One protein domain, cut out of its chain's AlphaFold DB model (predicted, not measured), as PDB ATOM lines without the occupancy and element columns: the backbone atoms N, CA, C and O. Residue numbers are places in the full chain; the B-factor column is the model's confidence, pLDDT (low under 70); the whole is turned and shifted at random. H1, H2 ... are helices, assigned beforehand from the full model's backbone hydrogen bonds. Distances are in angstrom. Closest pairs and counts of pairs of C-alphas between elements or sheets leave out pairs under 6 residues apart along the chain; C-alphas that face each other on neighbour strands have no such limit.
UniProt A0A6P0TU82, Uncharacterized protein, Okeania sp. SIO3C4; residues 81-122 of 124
ATOM      1  N   ASP A  81      -7.592 -38.254 -32.671       54.31
ATOM      2  CA  ASP A  81      -6.596 -37.724 -31.742       54.31
ATOM      3  C   ASP A  81      -5.154 -38.210 -32.033       54.31
ATOM      4  O   ASP A  81      -4.203 -37.590 -31.564       54.31
ATOM      5  N   GLU A  82      -4.969 -39.289 -32.810       49.69
ATOM      6  CA  GLU A  82      -3.654 -39.803 -33.233       49.69
ATOM      7  C   GLU A  82      -3.198 -39.312 -34.622       49.69
ATOM      8  O   GLU A  82      -2.036 -39.498 -34.986       49.69
ATOM      9  N   LEU A  83      -4.069 -38.660 -35.404       58.38
ATOM     10  CA  LEU A  83      -3.723 -38.087 -36.706       58.38
ATOM     11  C   LEU A  83      -3.436 -36.591 -36.559       58.38
ATOM     12  O   LEU A  83      -4.346 -35.767 -36.486       58.38
ATOM     13  N   THR A  84      -2.157 -36.214 -36.569       59.12
ATOM     14  CA  THR A  84      -1.762 -34.804 -36.664       59.12
ATOM     15  C   THR A  84      -2.007 -34.300 -38.084       59.12
ATOM     16  O   THR A  84      -1.155 -34.444 -38.959       59.12
ATOM     17  N   LEU A  85      -3.192 -33.739 -38.319       72.50
ATOM     18  CA  LEU A  85      -3.519 -33.033 -39.554       72.50
ATOM     19  C   LEU A  85      -2.877 -31.642 -39.555       72.50
ATOM     20  O   LEU A  85      -2.786 -30.977 -38.522       72.50
ATOM     21  N   GLU A  86      -2.444 -31.191 -40.729       81.62
ATOM     22  CA  GLU A  86      -1.945 -29.830 -40.908       81.62
ATOM     23  C   GLU A  86      -3.055 -28.801 -40.637       81.62
ATOM     24  O   GLU A  86      -4.224 -29.026 -40.958       81.62
ATOM     25  N   GLN A  87      -2.689 -27.642 -40.076       77.31
ATOM     26  CA  GLN A  87      -3.652 -26.604 -39.685       77.31
ATOM     27  C   GLN A  87      -4.513 -26.122 -40.864       77.31
ATOM     28  O   GLN A  87      -5.708 -25.923 -40.697       77.31
ATOM     29  N   GLU A  88      -3.941 -26.003 -42.067       83.50
ATOM     30  CA  GLU A  88      -4.686 -25.618 -43.276       83.50
ATOM     31  C   GLU A  88      -5.814 -26.608 -43.599       83.50
ATOM     32  O   GLU A  88      -6.915 -26.217 -43.992       83.50
ATOM     33  N   VAL A  89      -5.561 -27.900 -43.387       81.38
ATOM     34  CA  VAL A  89      -6.545 -28.958 -43.613       81.38
ATOM     35  C   VAL A  89      -7.646 -28.878 -42.558       81.38
ATOM     36  O   VAL A  89      -8.823 -28.981 -42.904       81.38
ATOM     37  N   MET A  90      -7.286 -28.639 -41.295       81.50
ATOM     38  CA  MET A  90      -8.256 -28.436 -40.213       81.50
ATOM     39  C   MET A  90      -9.149 -27.218 -40.482       81.50
ATOM     40  O   MET A  90     -10.372 -27.335 -40.420       81.50
ATOM     41  N   ASP A  91      -8.563 -26.090 -40.884       84.62
ATOM     42  CA  ASP A  91      -9.286 -24.851 -41.198       84.62
ATOM     43  C   ASP A  91     -10.244 -25.040 -42.388       84.62
ATOM     44  O   ASP A  91     -11.380 -24.547 -42.391       84.62
ATOM     45  N   TRP A  92      -9.814 -25.791 -43.408       91.69
ATOM     46  CA  TRP A  92     -10.665 -26.162 -44.534       91.69
ATOM     47  C   TRP A  92     -11.825 -27.064 -44.099       91.69
ATOM     48  O   TRP A  92     -12.962 -26.841 -44.530       91.69
ATOM     49  N   MET A  93     -11.576 -28.053 -43.234       86.44
ATOM     50  CA  MET A  93     -12.625 -28.936 -42.714       86.44
ATOM     51  C   MET A  93     -13.654 -28.159 -41.887       86.44
ATOM     52  O   MET A  93     -14.856 -28.311 -42.121       86.44
ATOM     53  N   GLU A  94     -13.208 -27.270 -40.997       86.31
ATOM     54  CA  GLU A  94     -14.091 -26.404 -40.208       86.31
ATOM     55  C   GLU A  94     -14.946 -25.498 -41.101       86.31
ATOM     56  O   GLU A  94     -16.168 -25.436 -40.939       86.31
ATOM     57  N   THR A  95     -14.324 -24.856 -42.096       92.75
ATOM     58  CA  THR A  95     -15.006 -23.961 -43.049       92.75
ATOM     59  C   THR A  95     -16.109 -24.679 -43.830       92.75
ATOM     60  O   THR A  95     -17.130 -24.077 -44.165       92.75
ATOM     61  N   ASN A  96     -15.924 -25.968 -44.117       91.19
ATOM     62  CA  ASN A  96     -16.869 -26.769 -44.890       91.19
ATOM     63  C   ASN A  96     -17.800 -27.625 -44.015       91.19
ATOM     64  O   ASN A  96     -18.555 -28.433 -44.556       91.19
ATOM     65  N   HIS A  97     -17.775 -27.447 -42.688       88.88
ATOM     66  CA  HIS A  97     -18.546 -28.246 -41.729       88.88
ATOM     67  C   HIS A  97     -18.330 -29.758 -41.890       88.88
ATOM     68  O   HIS A  97     -19.258 -30.561 -41.760       88.88
ATOM     69  N   ILE A  98     -17.097 -30.144 -42.210       87.38
ATOM     70  CA  ILE A  98     -16.702 -31.537 -42.355       87.38
ATOM     71  C   ILE A  98     -16.300 -32.042 -40.977       87.38
ATOM     72  O   ILE A  98     -15.356 -31.539 -40.381       87.38
ATOM     73  N   ASP A  99     -17.015 -33.051 -40.485       82.50
ATOM     74  CA  ASP A  99     -16.606 -33.802 -39.302       82.50
ATOM     75  C   ASP A  99     -15.432 -34.723 -39.688       82.50
ATOM     76  O   ASP A  99     -15.631 -35.640 -40.500       82.50
ATOM     77  N   PRO A 100     -14.221 -34.506 -39.135       75.25
ATOM     78  CA  PRO A 100     -13.056 -35.327 -39.442       75.25
ATOM     79  C   PRO A 100     -13.320 -36.811 -39.182       75.25
ATOM     80  O   PRO A 100     -12.892 -37.654 -39.970       75.25
ATOM     81  N   GLN A 101     -14.073 -37.144 -38.125       73.12
ATOM     82  CA  GLN A 101     -14.367 -38.527 -37.739       73.12
ATOM     83  C   GLN A 101     -15.263 -39.195 -38.768       73.12
ATOM     84  O   GLN A 101     -15.004 -40.322 -39.200       73.12
ATOM     85  N   ALA A 102     -16.291 -38.479 -39.214       75.44
ATOM     86  CA  ALA A 102     -17.158 -38.945 -40.281       75.44
ATOM     87  C   ALA A 102     -16.395 -39.102 -41.607       75.44
ATOM     88  O   ALA A 102     -16.628 -40.072 -42.333       75.44
ATOM     89  N   LEU A 103     -15.477 -38.180 -41.917       80.25
ATOM     90  CA  LEU A 103     -14.654 -38.242 -43.124       80.25
ATOM     91  C   LEU A 103     -13.707 -39.446 -43.096       80.25
ATOM     92  O   LEU A 103     -13.699 -40.219 -44.051       80.25
ATOM     93  N   ALA A 104     -12.956 -39.636 -42.011       72.81
ATOM     94  CA  ALA A 104     -12.035 -40.758 -41.858       72.81
ATOM     95  C   ALA A 104     -12.772 -42.098 -41.973       72.81
ATOM     96  O   ALA A 104     -12.408 -42.936 -42.798       72.81
ATOM     97  N   ASN A 105     -13.878 -42.260 -41.239       74.50
ATOM     98  CA  ASN A 105     -14.701 -43.467 -41.309       74.50
ATOM     99  C   ASN A 105     -15.198 -43.732 -42.738       74.50
ATOM    100  O   ASN A 105     -15.195 -44.872 -43.205       74.50
ATOM    101  N   ARG A 106     -15.602 -42.679 -43.461       78.44
ATOM    102  CA  ARG A 106     -16.040 -42.795 -44.853       78.44
ATOM    103  C   ARG A 106     -14.903 -43.206 -45.784       78.44
ATOM    104  O   ARG A 106     -15.111 -44.100 -46.594       78.44
ATOM    105  N   LEU A 107     -13.727 -42.592 -45.665       79.25
ATOM    106  CA  LEU A 107     -12.567 -42.906 -46.503       79.25
ATOM    107  C   LEU A 107     -12.140 -44.365 -46.345       79.25
ATOM    108  O   LEU A 107     -11.948 -45.056 -47.342       79.25
ATOM    109  N   ILE A 108     -12.059 -44.849 -45.106       72.88
ATOM    110  CA  ILE A 108     -11.706 -46.242 -44.813       72.88
ATOM    111  C   ILE A 108     -12.738 -47.194 -45.404       72.88
ATOM    112  O   ILE A 108     -12.396 -48.155 -46.086       72.88
ATOM    113  N   ARG A 109     -14.020 -46.917 -45.156       75.75
ATOM    114  CA  ARG A 109     -15.113 -47.739 -45.662       75.75
ATOM    115  C   ARG A 109     -15.085 -47.806 -47.189       75.75
ATOM    116  O   ARG A 109     -15.165 -48.893 -47.754       75.75
ATOM    117  N   ASP A 110     -14.962 -46.658 -47.849       78.06
ATOM    118  CA  ASP A 110     -14.955 -46.562 -49.307       78.06
ATOM    119  C   ASP A 110     -13.693 -47.251 -49.893       78.06
ATOM    120  O   ASP A 110     -13.786 -47.936 -50.915       78.06
ATOM    121  N   PHE A 111     -12.544 -47.186 -49.207       77.19
ATOM    122  CA  PHE A 111     -11.331 -47.945 -49.545       77.19
ATOM    123  C   PHE A 111     -11.544 -49.465 -49.457       77.19
ATOM    124  O   PHE A 111     -11.281 -50.173 -50.429       77.19
ATOM    125  N   TYR A 112     -12.087 -49.974 -48.345       71.56
ATOM    126  CA  TYR A 112     -12.361 -51.408 -48.177       71.56
ATOM    127  C   TYR A 112     -13.384 -51.934 -49.185       71.56
ATOM    128  O   TYR A 112     -13.199 -53.021 -49.738       71.56
ATOM    129  N   PHE A 113     -14.443 -51.169 -49.465       72.62
ATOM    130  CA  PHE A 113     -15.395 -51.539 -50.513       72.62
ATOM    131  C   PHE A 113     -14.712 -51.630 -51.874       72.62
ATOM    132  O   PHE A 113     -14.878 -52.635 -52.563       72.62
ATOM    133  N   THR A 114     -13.892 -50.638 -52.222       77.44
ATOM    134  CA  THR A 114     -13.159 -50.625 -53.492       77.44
ATOM    135  C   THR A 114     -12.217 -51.825 -53.603       77.44
ATOM    136  O   THR A 114     -12.219 -52.514 -54.620       77.44
ATOM    137  N   LEU A 115     -11.457 -52.144 -52.551       73.31
ATOM    138  CA  LEU A 115     -10.579 -53.320 -52.538       73.31
ATOM    139  C   LEU A 115     -11.351 -54.630 -52.711       73.31
ATOM    140  O   LEU A 115     -10.925 -55.507 -53.464       73.31
ATOM    141  N   LYS A 116     -12.500 -54.765 -52.043       68.06
ATOM    142  CA  LYS A 116     -13.361 -55.944 -52.168       68.06
ATOM    143  C   LYS A 116     -13.918 -56.085 -53.584       68.06
ATOM    144  O   LYS A 116     -13.945 -57.195 -54.113       68.06
ATOM    145  N   GLU A 117     -14.336 -54.984 -54.205       73.06
ATOM    146  CA  GLU A 117     -14.796 -54.973 -55.596       73.06
ATOM    147  C   GLU A 117     -13.676 -55.344 -56.569       73.06
ATOM    148  O   GLU A 117     -13.881 -56.210 -57.418       73.06
ATOM    149  N   VAL A 118     -12.481 -54.769 -56.404       72.75
ATOM    150  CA  VAL A 118     -11.308 -55.107 -57.221       72.75
ATOM    151  C   VAL A 118     -10.981 -56.592 -57.092       72.75
ATOM    152  O   VAL A 118     -10.900 -57.282 -58.108       72.75
ATOM    153  N   ARG A 119     -10.897 -57.127 -55.868       62.88
ATOM    154  CA  ARG A 119     -10.644 -58.554 -55.618       62.88
ATOM    155  C   ARG A 119     -11.665 -59.445 -56.326       62.88
ATOM    156  O   ARG A 119     -11.276 -60.342 -57.061       62.88
ATOM    157  N   ASN A 120     -12.954 -59.148 -56.173       61.78
ATOM    158  CA  ASN A 120     -14.028 -59.923 -56.802       61.78
ATOM    159  C   ASN A 120     -14.069 -59.762 -58.335       61.78
ATOM    160  O   ASN A 120     -14.615 -60.613 -59.028       61.78
ATOM    161  N   SER A 121     -13.521 -58.669 -58.876       63.66
ATOM    162  CA  SER A 121     -13.406 -58.437 -60.324       63.66
ATOM    163  C   SER A 121     -12.182 -59.104 -60.963       63.66
ATOM    164  O   SER A 121     -12.111 -59.179 -62.188       63.66
ATOM    165  N   THR A 122     -11.237 -59.595 -60.151       54.12
ATOM    166  CA  THR A 122      -9.988 -60.233 -60.606       54.12
ATOM    167  C   THR A 122     -10.071 -61.770 -60.606       54.12
ATOM    168  O   THR A 122      -9.086 -62.428 -60.925       54.12
TER     169      THR A 122
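AT A GLANCE: This is residues 81 to 122 of the 124 residues of an uncharacterized protein of Okeania sp. SIO3C4 (UniProt A0A6P0TU82). A long helix, H2, and a short one, H1, make a loose L: H1 is set about crosswise near the first end of H2, and residues 104 to 122, mostly H2, stick out from this corner as a free arm that makes the length. Residues 81 to 86, with no named element, form a tail that leads into H1. The printed part has 42 residues with two named helices, H1 then H2, and no named strand, and its class is all helix. It is only just extended, close to loose, with a radius of gyration of the C-alphas of 13.9 A, and spans 40 by 21 by 14 A.

IN THESE COORDINATES: The printed part begins at Asp 81, with its C-alpha at (-6.596, -37.724, -31.742). H1 runs from residue 87 to 95, 12.1 A from first to last C-alpha, beginning at C-alpha 87 at (-3.652, -26.604, -39.685). H2 runs from residue 100 to 121, 31.1 A long, and ends at C-alpha 121 at (-13.406, -58.437, -60.324).

HOW THE PARTS SIT: A tight link of 4 residues joins H1 to H2. The two helices are close but not clearly touching, with 1 pair of C-alphas within 8 A: those of Met 93 and Pro 100, the closest, 7.2 A apart. Their lines are about perpendicular, at 84 degrees, and their centres are 22.8 A apart. Residues 104 to 122, of which 104 to 121 belong to H2, stand free. In both H1 and H2 every O i to N i+4 pair is within hydrogen-bond range.

THE WHOLE: The outline is elongated, and the two C-alphas farthest apart, those of Thr 95 and Thr 122, are 40.6 A from each other. The printed part has no cut. The mean pLDDT of the printed part is 75.1, and the model's confidence is under 70 at residues 81 to 84, 116 and 119 to 122.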